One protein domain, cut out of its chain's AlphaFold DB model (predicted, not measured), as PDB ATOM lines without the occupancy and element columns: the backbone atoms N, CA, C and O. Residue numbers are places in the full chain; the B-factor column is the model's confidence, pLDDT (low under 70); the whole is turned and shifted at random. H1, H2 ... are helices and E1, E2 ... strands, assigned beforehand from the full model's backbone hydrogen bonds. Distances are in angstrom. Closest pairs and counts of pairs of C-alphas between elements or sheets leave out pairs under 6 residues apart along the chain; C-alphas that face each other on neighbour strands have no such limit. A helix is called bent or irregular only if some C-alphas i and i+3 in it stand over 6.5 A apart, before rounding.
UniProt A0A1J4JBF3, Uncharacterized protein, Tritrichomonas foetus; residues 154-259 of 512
ATOM      1  N   ASN A 154     103.840  88.342 107.506       70.12
ATOM      2  CA  ASN A 154     103.209  87.564 106.453       70.12
ATOM      3  C   ASN A 154     102.263  88.471 105.647       70.12
ATOM      4  O   ASN A 154     101.040  88.375 105.774       70.12
ATOM      5  N   HIS A 155     102.836  89.374 104.853       80.00
ATOM      6  CA  HIS A 155     102.109  90.196 103.886       80.00
ATOM      7  C   HIS A 155     101.964  89.470 102.559       80.00
ATOM      8  O   HIS A 155     102.790  88.632 102.194       80.00
ATOM      9  N   ARG A 156     100.889  89.791 101.840       86.06
ATOM     10  CA  ARG A 156     100.572  89.166 100.553       86.06
ATOM     11  C   ARG A 156     100.997  90.023  99.359       86.06
ATOM     12  O   ARG A 156     101.222  89.461  98.295       86.06
ATOM     13  N   LYS A 157     101.138  91.340  99.553       90.56
ATOM     14  CA  LYS A 157     101.559  92.306  98.534       90.56
ATOM     15  C   LYS A 157     102.772  93.108  98.999       90.56
ATOM     16  O   LYS A 157     102.798  93.608 100.126       90.56
ATOM     17  N   PHE A 158     103.743  93.261  98.111       91.38
ATOM     18  CA  PHE A 158     104.966  94.027  98.327       91.38
ATOM     19  C   PHE A 158     105.058  95.131  97.273       91.38
ATOM     20  O   PHE A 158     105.274  94.848  96.096       91.38
ATOM     21  N   TYR A 159     104.932  96.385  97.698       90.81
ATOM     22  CA  TYR A 159     105.223  97.544  96.865       90.81
ATOM     23  C   TYR A 159     106.709  97.886  96.995       90.81
ATOM     24  O   TYR A 159     107.193  98.236  98.071       90.81
ATOM     25  N   VAL A 160     107.457  97.727  95.909       91.69
ATOM     26  CA  VAL A 160     108.920  97.674  95.924       91.69
ATOM     27  C   VAL A 160     109.501  98.881  95.203       91.69
ATOM     28  O   VAL A 160     109.392  98.999  93.981       91.69
ATOM     29  N   CYS A 161     110.122  99.782  95.964       89.06
ATOM     30  CA  CYS A 161     110.585 101.076  95.468       89.06
ATOM     31  C   CYS A 161     111.725 101.667  96.321       89.06
ATOM     32  O   CYS A 161     111.786 101.429  97.526       89.06
ATOM     33  N   GLU A 162     112.605 102.479  95.718       84.19
ATOM     34  CA  GLU A 162     113.623 103.253  96.443       84.19
ATOM     35  C   GLU A 162     113.782 104.704  95.969       84.19
ATOM     36  O   GLU A 162     113.967 104.998  94.788       84.19
ATOM     37  N   GLY A 163     113.854 105.621  96.935       73.81
ATOM     38  CA  GLY A 163     114.282 106.999  96.711       73.81
ATOM     39  C   GLY A 163     113.221 107.879  96.048       73.81
ATOM     40  O   GLY A 163     112.046 107.838  96.394       73.81
ATOM     41  N   GLY A 164     113.660 108.751  95.136       64.44
ATOM     42  CA  GLY A 164     112.799 109.782  94.548       64.44
ATOM     43  C   GLY A 164     111.689 109.243  93.644       64.44
ATOM     44  O   GLY A 164     110.642 109.872  93.547       64.44
ATOM     45  N   SER A 165     111.881 108.074  93.029       67.38
ATOM     46  CA  SER A 165     110.905 107.471  92.115       67.38
ATOM     47  C   SER A 165     109.612 107.049  92.813       67.38
ATOM     48  O   SER A 165     108.558 107.064  92.190       67.38
ATOM     49  N   CYS A 166     109.644 106.768  94.118       70.31
ATOM     50  CA  CYS A 166     108.441 106.409  94.875       70.31
ATOM     51  C   CYS A 166     107.436 107.562  94.897       70.31
ATOM     52  O   CYS A 166     106.235 107.332  94.800       70.31
ATOM     53  N   GLN A 167     107.933 108.804  94.892       67.50
ATOM     54  CA  GLN A 167     107.128 110.018  94.771       67.50
ATOM     55  C   GLN A 167     106.329 110.072  93.457       67.50
ATOM     56  O   GLN A 167     105.188 110.527  93.476       67.50
ATOM     57  N   ASP A 168     106.917 109.598  92.354       64.94
ATOM     58  CA  ASP A 168     106.307 109.563  91.016       64.94
ATOM     59  C   ASP A 168     105.448 108.300  90.790       64.94
ATOM     60  O   ASP A 168     104.598 108.274  89.902       64.94
ATOM     61  N   CYS A 169     105.664 107.255  91.597       67.25
ATOM     62  CA  CYS A 169     104.974 105.965  91.531       67.25
ATOM     63  C   CYS A 169     103.815 105.804  92.543       67.25
ATOM     64  O   CYS A 169     103.073 104.822  92.453       67.25
ATOM     65  N   HIS A 170     103.660 106.699  93.528       63.09
ATOM     66  CA  HIS A 170     102.613 106.598  94.553       63.09
ATOM     67  C   HIS A 170     101.204 106.824  93.977       63.09
ATOM     68  O   HIS A 170     100.788 107.958  93.741       63.09
ATOM     69  N   ASP A 171     100.445 105.733  93.884       62.19
ATOM     70  CA  ASP A 171      98.997 105.779  94.101       62.19
ATOM     71  C   ASP A 171      98.723 105.578  95.607       62.19
ATOM     72  O   ASP A 171      99.650 105.366  96.397       62.19
ATOM     73  N   GLU A 172      97.455 105.620  96.015       63.25
ATOM     74  CA  GLU A 172      97.050 105.121  97.333       63.25
ATOM     75  C   GLU A 172      97.338 103.606  97.396       63.25
ATOM     76  O   GLU A 172      96.823 102.852  96.571       63.25
ATOM     77  N   LEU A 173      98.199 103.176  98.330       67.56
ATOM     78  CA  LEU A 173      98.513 101.756  98.553       67.56
ATOM     79  C   LEU A 173      97.255 100.993  98.994       67.56
ATOM     80  O   LEU A 173      96.421 101.542  99.720       67.56
ATOM     81  N   ASP A 174      97.144  99.722  98.606       69.12
ATOM     82  CA  ASP A 174      96.071  98.857  99.111       69.12
ATOM     83  C   ASP A 174      96.195  98.649 100.640       69.12
ATOM     84  O   ASP A 174      97.297  98.568 101.182       69.12
ATOM     85  N   ASP A 175      95.068  98.455 101.344       68.25
ATOM     86  CA  ASP A 175      95.021  98.163 102.799       68.25
ATOM     87  C   ASP A 175      95.834  96.902 103.222       68.25
ATOM     88  O   ASP A 175      96.026  96.662 104.417       68.25
ATOM     89  N   ASP A 176      96.271  96.068 102.267       76.75
ATOM     90  CA  ASP A 176      97.075  94.848 102.455       76.75
ATOM     91  C   ASP A 176      98.459  94.875 101.761       76.75
ATOM     92  O   ASP A 176      99.083  93.825 101.581       76.75
ATOM     93  N   GLU A 177      98.949  96.064 101.392       81.38
ATOM     94  CA  GLU A 177     100.215  96.296 100.682       81.38
ATOM     95  C   GLU A 177     101.242  97.055 101.537       81.38
ATOM     96  O   GLU A 177     100.929  98.068 102.163       81.38
ATOM     97  N   ILE A 178     102.493  96.574 101.561       86.31
ATOM     98  CA  ILE A 178     103.594  97.230 102.288       86.31
ATOM     99  C   ILE A 178     104.676  97.787 101.363       86.31
ATOM    100  O   ILE A 178     105.110  97.121 100.424       86.31
ATOM    101  N   GLU A 179     105.159  98.990 101.679       87.88
ATOM    102  CA  GLU A 179     106.279  99.639 100.990       87.88
ATOM    103  C   GLU A 179     107.637  99.102 101.477       87.88
ATOM    104  O   GLU A 179     107.926  99.059 102.677       87.88
ATOM    105  N   VAL A 180     108.485  98.688 100.531       89.31
ATOM    106  CA  VAL A 180     109.727  97.952 100.786       89.31
ATOM    107  C   VAL A 180     110.850  98.423  99.856       89.31
ATOM    108  O   VAL A 180     110.747  98.336  98.635       89.31
ATOM    109  N   GLY A 181     111.970  98.855 100.446       89.75
ATOM    110  CA  GLY A 181     113.205  99.146  99.706       89.75
ATOM    111  C   GLY A 181     113.816  97.897  99.064       89.75
ATOM    112  O   GLY A 181     113.699  96.794  99.609       89.75
ATOM    113  N   PHE A 182     114.499  98.067  97.933       92.69
ATOM    114  CA  PHE A 182     115.100  97.003  97.125       92.69
ATOM    115  C   PHE A 182     116.007  96.085  97.956       92.69
ATOM    116  O   PHE A 182     115.867  94.864  97.877       92.69
ATOM    117  N   GLU A 183     116.852  96.648  98.831       91.56
ATOM    118  CA  GLU A 183     117.725  95.871  99.731       91.56
ATOM    119  C   GLU A 183     116.958  94.965 100.719       91.56
ATOM    120  O   GLU A 183     117.490  93.961 101.201       91.56
ATOM    121  N   LYS A 184     115.708  95.309 101.062       91.81
ATOM    122  CA  LYS A 184     114.924  94.619 102.100       91.81
ATOM    123  C   LYS A 184     114.091  93.460 101.563       91.81
ATOM    124  O   LYS A 184     113.851  92.518 102.321       91.81
ATOM    125  N   LEU A 185     113.657  93.509 100.299       94.06
ATOM    126  CA  LEU A 185     112.685  92.569  99.724       94.06
ATOM    127  C   LEU A 185     113.067  91.103  99.975       94.06
ATOM    128  O   LEU A 185     112.290  90.353 100.567       94.06
ATOM    129  N   ASN A 186     114.291  90.715  99.611       93.25
ATOM    130  CA  ASN A 186     114.775  89.341  99.758       93.25
ATOM    131  C   ASN A 186     114.699  88.832 101.213       93.25
ATOM    132  O   ASN A 186     114.290  87.701 101.477       93.25
ATOM    133  N   GLY A 187     115.050  89.695 102.173       90.19
ATOM    134  CA  GLY A 187     115.043  89.384 103.606       90.19
ATOM    135  C   GLY A 187     113.646  89.301 104.231       90.19
ATOM    136  O   GLY A 187     113.510  88.747 105.325       90.19
ATOM    137  N   LEU A 188     112.618  89.827 103.554       91.31
ATOM    138  CA  LEU A 188     111.212  89.633 103.912       91.31
ATOM    139  C   LEU A 188     110.653  88.363 103.260       91.31
ATOM    140  O   LEU A 188     110.062  87.537 103.954       91.31
ATOM    141  N   LEU A 189     110.905  88.146 101.964       90.81
ATOM    142  CA  LEU A 189     110.428  86.960 101.241       90.81
ATOM    143  C   LEU A 189     110.947  85.649 101.853       90.81
ATOM    144  O   LEU A 189     110.172  84.701 101.980       90.81
ATOM    145  N   GLY A 190     112.203  85.617 102.313       87.56
ATOM    146  CA  GLY A 190     112.787  84.469 103.026       87.56
ATOM    147  C   GLY A 190     112.293  84.250 104.464       87.56
ATOM    148  O   GLY A 190     112.671  83.268 105.100       87.56
ATOM    149  N   LYS A 191     111.449  85.145 104.996       87.12
ATOM    150  CA  LYS A 191     110.726  84.967 106.272       87.12
ATOM    151  C   LYS A 191     109.231  84.715 106.075       87.12
ATOM    152  O   LYS A 191     108.596  84.136 106.954       87.12
ATOM    153  N   ASN A 192     108.676  85.178 104.958       81.56
ATOM    154  CA  ASN A 192     107.259  85.090 104.642       81.56
ATOM    155  C   ASN A 192     106.856  83.637 104.347       81.56
ATOM    156  O   ASN A 192     107.411  83.010 103.440       81.56
ATOM    157  N   VAL A 193     105.876  83.126 105.099       84.25
ATOM    158  CA  VAL A 193     105.321  81.766 104.946       84.25
ATOM    159  C   VAL A 193     103.995  81.736 104.172       84.25
ATOM    160  O   VAL A 193     103.272  80.744 104.228       84.25
ATOM    161  N   ILE A 194     103.641  82.820 103.477       85.69
ATOM    162  CA  ILE A 194     102.536  82.828 102.515       85.69
ATOM    163  C   ILE A 194     102.997  82.218 101.183       85.69
ATOM    164  O   ILE A 194     104.070  82.545 100.681       85.69
ATOM    165  N   GLU A 195     102.148  81.344 100.634       87.06
ATOM    166  CA  GLU A 195     102.318  80.665  99.341       87.06
ATOM    167  C   GLU A 195     102.118  81.634  98.156       87.06
ATOM    168  O   GLU A 195     102.976  81.714  97.287       87.06
ATOM    169  N   ASP A 196     101.021  82.405  98.127       90.81
ATOM    170  CA  ASP A 196     100.738  83.389  97.064       90.81
ATOM    171  C   ASP A 196     101.340  84.775  97.390       90.81
ATOM    172  O   ASP A 196     100.925  85.382  98.381       90.81
ATOM    173  N   ILE A 197     102.226  85.328  96.557       92.56
ATOM    174  CA  ILE A 197     102.857  86.644  96.778       92.56
ATOM    175  C   ILE A 197     102.756  87.538  95.530       92.56
ATOM    176  O   ILE A 197     103.174  87.148  94.447       92.56
ATOM    177  N   GLU A 198     102.264  88.765  95.710       93.88
ATOM    178  CA  GLU A 198     102.235  89.838  94.703       93.88
ATOM    179  C   GLU A 198     103.391  90.829  94.964       93.88
ATOM    180  O   GLU A 198     103.609  91.251  96.104       93.88
ATOM    181  N   ILE A 199     104.145  91.208  93.929       93.75
ATOM    182  CA  ILE A 199     105.281  92.138  93.999       93.75
ATOM    183  C   ILE A 199     105.127  93.209  92.916       93.75
ATOM    184  O   ILE A 199     105.335  92.944  91.735       93.75
ATOM    185  N   ARG A 200     104.834  94.449  93.312       92.81
ATOM    186  CA  ARG A 200     104.752  95.597  92.399       92.81
ATOM    187  C   ARG A 200     106.051  96.390  92.464       92.81
ATOM    188  O   ARG A 200     106.293  97.094  93.442       92.81
ATOM    189  N   VAL A 201     106.897  96.287  91.444       92.38
ATOM    190  CA  VAL A 201     108.165  97.027  91.372       92.38
ATOM    191  C   VAL A 201     107.940  98.371  90.685       92.38
ATOM    192  O   VAL A 201     107.278  98.438  89.650       92.38
ATOM    193  N   CYS A 202     108.511  99.447  91.227       89.00
ATOM    194  CA  CYS A 202     108.527 100.740  90.554       89.00
ATOM    195  C   CYS A 202     109.862 101.473  90.705       89.00
ATOM    196  O   CYS A 202     110.540 101.382  91.728       89.00
ATOM    197  N   GLY A 203     110.231 102.226  89.666       83.12
ATOM    198  CA  GLY A 203     111.378 103.126  89.705       83.12
ATOM    199  C   GLY A 203     112.754 102.457  89.731       83.12
ATOM    200  O   GLY A 203     113.739 103.155  89.973       83.12
ATOM    201  N   SER A 204     112.839 101.143  89.506       91.00
ATOM    202  CA  SER A 204     114.112 100.438  89.362       91.00
ATOM    203  C   SER A 204     114.763 100.717  88.004       91.00
ATOM    204  O   SER A 204     114.091 100.931  86.997       91.00
ATOM    205  N   THR A 205     116.094 100.697  87.962       91.69
ATOM    206  CA  THR A 205     116.880 100.735  86.723       91.69
ATOM    207  C   THR A 205     117.690  99.453  86.576       91.69
ATOM    208  O   THR A 205     117.819  98.649  87.502       91.69
ATOM    209  N   ARG A 206     118.305  99.269  85.408       91.62
ATOM    210  CA  ARG A 206     119.217  98.152  85.156       91.62
ATOM    211  C   ARG A 206     120.398  98.115  86.141       91.62
ATOM    212  O   ARG A 206     120.940  97.051  86.404       91.62
ATOM    213  N   GLU A 207     120.776  99.262  86.697       92.38
ATOM    214  CA  GLU A 207     121.875  99.442  87.649       92.38
ATOM    215  C   GLU A 207     121.420  99.466  89.119       92.38
ATOM    216  O   GLU A 207     122.253  99.242  89.994       92.38
ATOM    217  N   ASN A 208     120.138  99.740  89.401       91.62
ATOM    218  CA  ASN A 208     119.568  99.716  90.753       91.62
ATOM    219  C   ASN A 208     118.162  99.097  90.757       91.62
ATOM    220  O   ASN A 208     117.188  99.756  90.389       91.62
ATOM    221  N   HIS A 209     118.052  97.840  91.177       94.25
ATOM    222  CA  HIS A 209     116.817  97.057  91.164       94.25
ATOM    223  C   HIS A 209     116.734  96.116  92.373       94.25
ATOM    224  O   HIS A 209     117.769  95.756  92.939       94.25
ATOM    225  N   PRO A 210     115.524  95.676  92.766       95.62
ATOM    226  CA  PRO A 210     115.368  94.606  93.742       95.62
ATOM    227  C   PRO A 210     116.009  93.308  93.248       95.62
ATOM    228  O   PRO A 210     115.835  92.910  92.096       95.62
ATOM    229  N   ILE A 211     116.710  92.632  94.156       95.88
ATOM    230  CA  ILE A 211     117.301  91.309  93.942       95.88
ATOM    231  C   ILE A 211     116.586  90.326  94.869       95.88
ATOM    232  O   ILE A 211     116.452  90.592  96.063       95.88
ATOM    233  N   ILE A 212     116.151  89.183  94.342       94.06
ATOM    234  CA  ILE A 212     115.618  88.055  95.114       94.06
ATOM    235  C   ILE A 212     116.568  86.861  94.949       94.06
ATOM    236  O   ILE A 212     117.139  86.648  93.881       94.06
ATOM    237  N   ASP A 213     116.776  86.077  96.004       91.88
ATOM    238  CA  ASP A 213     117.430  84.769  95.913       91.88
ATOM    239  C   ASP A 213     116.396  83.718  95.494       91.88
ATOM    240  O   ASP A 213     115.337  83.615  96.115       91.88
ATOM    241  N   ALA A 214     116.691  82.919  94.466       88.69
ATOM    242  CA  ALA A 214     115.771  81.908  93.950       88.69
ATOM    243  C   ALA A 214     115.286  80.904  95.015       88.69
ATOM    244  O   ALA A 214     114.189  80.372  94.886       88.69
ATOM    245  N   SER A 215     116.047  80.680  96.094       87.44
ATOM    246  CA  SER A 215     115.598  79.846  97.220       87.44
ATOM    247  C   SER A 215     114.391  80.410  97.979       87.44
ATOM    248  O   SER A 215     113.646  79.641  98.582       87.44
ATOM    249  N   ASN A 216     114.142  81.720  97.893       89.69
ATOM    250  CA  ASN A 216     112.957  82.374  98.451       89.69
ATOM    251  C   ASN A 216     111.746  82.351  97.496       89.69
ATOM    252  O   ASN A 216     110.670  82.807  97.893       89.69
ATOM    253  N   LEU A 217     111.924  81.829  96.271       87.69
ATOM    254  CA  LEU A 217     110.890  81.694  95.239       87.69
ATOM    255  C   LEU A 217     110.267  80.282  95.156       87.69
ATOM    256  O   LEU A 217     109.281  80.098  94.448       87.69
ATOM    257  N   PHE A 218     110.830  79.283  95.844       85.44
ATOM    258  CA  PHE A 218     110.313  77.906  95.849       85.44
ATOM    259  C   PHE A 218     109.085  77.738  96.765       85.44
ATOM    260  O   PHE A 218     108.882  78.532  97.687       85.44
ATOM    261  N   ASP A 219     108.292  76.688  96.511       81.44
ATOM    262  CA  ASP A 219     107.047  76.334  97.220       81.44
ATOM    263  C   ASP A 219     106.003  77.481  97.269       81.44
ATOM    264  O   ASP A 219     105.237  77.617  98.230       81.44
ATOM    265  N   LYS A 220     106.008  78.355  96.250       85.62
ATOM    266  CA  LYS A 220     105.282  79.635  96.205       85.62
ATOM    267  C   LYS A 220     104.815  79.999  94.792       85.62
ATOM    268  O   LYS A 220     105.446  79.640  93.799       85.62
ATOM    269  N   ASN A 221     103.739  80.784  94.736       89.19
ATOM    270  CA  ASN A 221     103.182  81.389  93.530       89.19
ATOM    271  C   ASN A 221     103.505  82.886  93.538       89.19
ATOM    272  O   ASN A 221     103.096  83.582  94.471       89.19
ATOM    273  N   PHE A 222     104.191  83.389  92.513       93.19
ATOM    274  CA  PHE A 222     104.497  84.813  92.383       93.19
ATOM    275  C   PHE A 222     103.684  85.478  91.279       93.19
ATOM    276  O   PHE A 222     103.509  84.915  90.204       93.19
ATOM    277  N   ASP A 223     103.244  86.696  91.565       95.25
ATOM    278  CA  ASP A 223     102.747  87.693  90.620       95.25
ATOM    279  C   ASP A 223     103.700  88.897  90.726       95.25
ATOM    280  O   ASP A 223     103.878  89.442  91.819       95.25
ATOM    281  N   ILE A 224     104.401  89.255  89.645       95.62
ATOM    282  CA  ILE A 224     105.423  90.313  89.647       95.62
ATOM    283  C   ILE A 224     105.116  91.350  88.562       95.62
ATOM    284  O   ILE A 224     105.273  91.080  87.374       95.62
ATOM    285  N   LYS A 225     104.738  92.569  88.964       94.31
ATOM    286  CA  LYS A 225     104.272  93.621  88.042       94.31
ATOM    287  C   LYS A 225     105.183  94.851  88.033       94.31
ATOM    288  O   LYS A 225     105.541  95.384  89.085       94.31
ATOM    289  N   GLY A 226     105.549  95.324  86.844       91.19
ATOM    290  CA  GLY A 226     106.323  96.547  86.623       91.19
ATOM    291  C   GLY A 226     105.420  97.775  86.490       91.19
ATOM    292  O   GLY A 226     104.784  97.970  85.462       91.19
ATOM    293  N   LYS A 227     105.373  98.640  87.510       85.81
ATOM    294  CA  LYS A 227     104.399  99.748  87.562       85.81
ATOM    295  C   LYS A 227     104.730 100.927  86.634       85.81
ATOM    296  O   LYS A 227     103.825 101.600  86.147       85.81
ATOM    297  N   ILE A 228     106.013 101.190  86.377       81.38
ATOM    298  CA  ILE A 228     106.461 102.167  85.370       81.38
ATOM    299  C   ILE A 228     107.521 101.508  84.490       81.38
ATOM    300  O   ILE A 228     108.526 100.998  84.985       81.38
ATOM    301  N   LYS A 229     107.310 101.535  83.172       78.19
ATOM    302  CA  LYS A 229     108.251 100.984  82.188       78.19
ATOM    303  C   LYS A 229     109.443 101.930  81.944       78.19
ATOM    304  O   LYS A 229     109.218 103.116  81.696       78.19
ATOM    305  N   PRO A 230     110.691 101.421  81.895       83.81
ATOM    306  CA  PRO A 230     111.093 100.047  82.203       83.81
ATOM    307  C   PRO A 230     111.213  99.816  83.719       83.81
ATOM    308  O   PRO A 230     111.802 100.633  84.418       83.81
ATOM    309  N   SER A 231     110.717  98.675  84.200       91.75
ATOM    310  CA  SER A 231     111.000  98.157  85.545       91.75
ATOM    311  C   SER A 231     111.871  96.903  85.444       91.75
ATOM    312  O   SER A 231     111.765  96.143  84.480       91.75
ATOM    313  N   PHE A 232     112.726  96.689  86.442       95.56
ATOM    314  CA  PHE A 232     113.691  95.587  86.519       95.56
ATOM    315  C   PHE A 232     113.628  94.875  87.875       95.56
ATOM    316  O   PHE A 232     113.414  95.530  88.899       95.56
ATOM    317  N   LEU A 233     113.891  93.566  87.880       96.50
ATOM    318  CA  LEU A 233     114.101  92.732  89.069       96.50
ATOM    319  C   LEU A 233     115.122  91.627  88.752       96.50
ATOM    320  O   LEU A 233     115.092  91.065  87.658       96.50
ATOM    321  N   GLU A 234     116.013  91.296  89.690       96.56
ATOM    322  CA  GLU A 234     116.978  90.198  89.527       96.56
ATOM    323  C   GLU A 234     116.593  88.946  90.329       96.56
ATOM    324  O   GLU A 234     116.281  89.020  91.518       96.56
ATOM    325  N   ILE A 235     116.699  87.779  89.688       94.44
ATOM    326  CA  ILE A 235     116.682  86.457  90.317       94.44
ATOM    327  C   ILE A 235     118.127  85.940  90.401       94.44
ATOM    328  O   ILE A 235     118.736  85.504  89.415       94.44
ATOM    329  N   SER A 236     118.669  85.994  91.614       92.12
ATOM    330  CA  SER A 236     120.020  85.566  91.981       92.12
ATOM    331  C   SER A 236     120.050  84.117  92.490       92.12
ATOM    332  O   SER A 236     119.027  83.550  92.876       92.12
ATOM    333  N   ASN A 237     121.233  83.492  92.468       87.44
ATOM    334  CA  ASN A 237     121.475  82.112  92.925       87.44
ATOM    335  C   ASN A 237     120.505  81.013  92.399       87.44
ATOM    336  O   ASN A 237     120.181  80.089  93.159       87.44
ATOM    337  N   PRO A 238     120.047  81.034  91.124       78.94
ATOM    338  CA  PRO A 238     119.117  80.027  90.614       78.94
ATOM    339  C   PRO A 238     119.736  78.618  90.657       78.94
ATOM    340  O   PRO A 238     120.838  78.370  90.156       78.94
ATOM    341  N   GLN A 239     119.045  77.686  91.321       68.12
ATOM    342  CA  GLN A 239     119.625  76.401  91.709       68.12
ATOM    343  C   GLN A 239     119.730  75.423  90.535       68.12
ATOM    344  O   GLN A 239     118.746  75.005  89.937       68.12
ATOM    345  N   SER A 240     120.952  74.966  90.267       56.31
ATOM    346  CA  SER A 240     121.296  74.154  89.088       56.31
ATOM    347  C   SER A 240     120.779  72.700  89.061       56.31
ATOM    348  O   SER A 240     121.249  71.931  88.220       56.31
ATOM    349  N   LYS A 241     119.895  72.272  89.985       53.44
ATOM    350  CA  LYS A 241     119.580  70.838  90.180       53.44
ATOM    351  C   LYS A 241     118.117  70.454  90.407       53.44
ATOM    352  O   LYS A 241     117.613  69.661  89.621       53.44
ATOM    353  N   GLU A 242     117.477  70.907  91.488       54.50
ATOM    354  CA  GLU A 242     116.221  70.280  91.966       54.50
ATOM    355  C   GLU A 242     115.094  71.263  92.339       54.50
ATOM    356  O   GLU A 242     113.953  70.833  92.474       54.50
ATOM    357  N   GLY A 243     115.376  72.565  92.464       66.69
ATOM    358  CA  GLY A 243     114.360  73.578  92.771       66.69
ATOM    359  C   GLY A 243     113.661  74.094  91.514       66.69
ATOM    360  O   GLY A 243     114.312  74.685  90.652       66.69
ATOM    361  N   TRP A 244     112.347  73.890  91.439       78.25
ATOM    362  CA  TRP A 244     111.448  74.535  90.484       78.25
ATOM    363  C   TRP A 244     110.704  75.668  91.196       78.25
ATOM    364  O   TRP A 244     110.330  75.519  92.357       78.25
ATOM    365  N   ILE A 245     110.482  76.792  90.515       84.62
ATOM    366  CA  ILE A 245     109.465  77.768  90.935       84.62
ATOM    367  C   ILE A 245     108.113  77.222  90.464       84.62
ATOM    368  O   ILE A 245     107.990  76.871  89.292       84.62
ATOM    369  N   ASP A 246     107.116  77.111  91.344       85.06
ATOM    370  CA  ASP A 246     105.842  76.471  90.986       85.06
ATOM    371  C   ASP A 246     105.016  77.330  90.021       85.06
ATOM    372  O   ASP A 246     104.568  76.837  88.983       85.06
ATOM    373  N   PHE A 247     104.862  78.619  90.324       88.62
ATOM    374  CA  PHE A 247     104.141  79.559  89.470       88.62
ATOM    375  C   PHE A 247     104.791  80.945  89.470       88.62
ATOM    376  O   PHE A 247     105.156  81.467  90.528       88.62
ATOM    377  N   LEU A 248     104.892  81.549  88.284       93.06
ATOM    378  CA  LEU A 248     105.314  82.936  88.087       93.06
ATOM    379  C   LEU A 248     104.461  83.606  86.994       93.06
ATOM    380  O   LEU A 248     104.636  83.304  85.817       93.06
ATOM    381  N   ASP A 249     103.591  84.530  87.391       95.88
ATOM    382  CA  ASP A 249     103.039  85.590  86.534       95.88
ATOM    383  C   ASP A 249     104.018  86.780  86.559       95.88
ATOM    384  O   ASP A 249     104.499  87.174  87.630       95.88
ATOM    385  N   ALA A 250     104.353  87.328  85.390       96.12
ATOM    386  CA  ALA A 250     105.142  88.547  85.272       96.12
ATOM    387  C   ALA A 250     104.591  89.496  84.195       96.12
ATOM    388  O   ALA A 250     104.633  89.207  82.994       96.12
ATOM    389  N   GLU A 251     104.189  90.693  84.621       96.44
ATOM    390  CA  GLU A 251     103.615  91.744  83.771       96.44
ATOM    391  C   GLU A 251     104.536  92.973  83.733       96.44
ATOM    392  O   GLU A 251     104.946  93.498  84.769       96.44
ATOM    393  N   ASP A 252     104.840  93.475  82.536       95.06
ATOM    394  CA  ASP A 252     105.516  94.760  82.310       95.06
ATOM    395  C   ASP A 252     106.929  94.920  82.940       95.06
ATOM    396  O   ASP A 252     107.448  96.044  83.040       95.06
ATOM    397  N   ILE A 253     107.604  93.821  83.314       95.81
ATOM    398  CA  ILE A 253     108.877  93.830  84.060       95.81
ATOM    399  C   ILE A 253     110.006  93.021  83.392       95.81
ATOM    400  O   ILE A 253     109.829  91.902  82.928       95.81
ATOM    401  N   THR A 254     111.224  93.568  83.376       96.94
ATOM    402  CA  THR A 254     112.422  92.839  82.926       96.94
ATOM    403  C   THR A 254     113.005  91.999  84.064       96.94
ATOM    404  O   THR A 254     113.457  92.544  85.074       96.94
ATOM    405  N   LEU A 255     113.039  90.679  83.879       96.69
ATOM    406  CA  LEU A 255     113.613  89.713  84.813       96.69
ATOM    407  C   LEU A 255     115.062  89.393  84.420       96.69
ATOM    408  O   LEU A 255     115.325  88.725  83.420       96.69
ATOM    409  N   ILE A 256     116.016  89.854  85.226       96.56
ATOM    410  CA  ILE A 256     117.446  89.559  85.077       96.56
ATOM    411  C   ILE A 256     117.743  88.260  85.833       96.56
ATOM    412  O   ILE A 256     117.387  88.142  87.001       96.56
ATOM    413  N   VAL A 257     118.378  87.263  85.209       93.88
ATOM    414  CA  VAL A 257     118.568  85.943  85.844       93.88
ATOM    415  C   VAL A 257     120.026  85.492  85.792       93.88
ATOM    416  O   VAL A 257     120.571  85.195  84.726       93.88
ATOM    417  N   GLN A 258     120.655  85.354  86.963       88.81
ATOM    418  CA  GLN A 258     122.068  84.969  87.086       88.81
ATOM    419  C   GLN A 258     122.310  83.451  86.938       88.81
ATOM    420  O   GLN A 258     122.859  82.802  87.828       88.81
ATOM    421  N   GLY A 259     121.919  82.856  85.805       85.75
ATOM    422  CA  GLY A 259     122.266  81.469  85.471       85.75
ATOM    423  C   GLY A 259     121.203  80.729  84.662       85.75
ATOM    424  O   GLY A 259     120.740  81.230  83.634       85.75
TER     425      GLY A 259
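AT A GLANCE: This is residues 154 to 259 of the 512 residues of an uncharacterized protein of Tritrichomonas foetus (UniProt A0A1J4JBF3). The domain is a sandwich of two parallel sheets, partly face to face with their strands crossed, and from E3 to E8 the chain winds in stacked turns, changing sheet at each link. H2 lies beside E4 and packs on the larger sheet at E1, while little H1 lies out at one end of the longest axis. The printed part has 106 residues with two named helices and eight named strands, in the order E1 H1 E2 H2 E3 E4 E5 E6 E7 E8; the sheets run E2 E1 E3 E5 E7 and E4 E6 E8, and the class is mixed. It is compact, with a radius of gyration of the C-alphas of 13.0 A and spans of 41 by 30 by 22 A.

HOW THE PARTS SIT: E1, residues 157 to 160, is an inner strand of the twisted larger sheet. H1, residues 165 to 169, only grazes this sheet. E2, residues 177 to 180, is an edge strand parallel to E1, with N 159 and O 178 2.8 A apart; E1, H1 and E2 form a strand-helix-strand unit, two parallel neighbour strands with a helix between, its crossover right-handed. H2, residues 182 to 189, is irregular, with C-alphas 183 and 186 7.2 A apart, and its height over the larger sheet is 8.8 A. Its closest C-alpha to E4, residues 211 to 213, is that of Asn 186, 4.9 A from that of Ile 212. E3, residues 196 to 201, is parallel to E1, with N 158 and O 198 2.8 A apart; E2, H2 and E3 form a split unit, with E1 between the strands, also right-handed. E5, residues 221 to 226, is parallel to E3, with N 199 and O 223 2.8 A apart, and E7, residues 245 to 251, is parallel to E5, with N 222 and O 247 2.9 A apart. E6, residues 231 to 236, is parallel to E4, with N 212 and O 234 2.8 A apart, and to E8, residues 253 to 257, with N 235 and O 256 2.8 A apart. The sheets' strands stand at 50 degrees. In H1 every O i to N i+4 pair is within hydrogen-bond range; in H2, 2 of 4 are.

IN THESE COORDINATES: E1 begins at C-alpha 157 (101.559, 92.306, 98.534), and E8 ends at C-alpha 257 (118.568, 85.943, 85.844). From first to last C-alpha E5 measures 17.0 A, E6 and E7 16.8 A each, E3 16.5 A and H2 11.8 A.

THE WHOLE: The C-alphas farthest apart are those of Glu 172 and Lys 241, 41.6 A. The printed part has no cut and no long link. Confidence is under 70 at residues 164 to 165, 167 to 175 and 239 to 243.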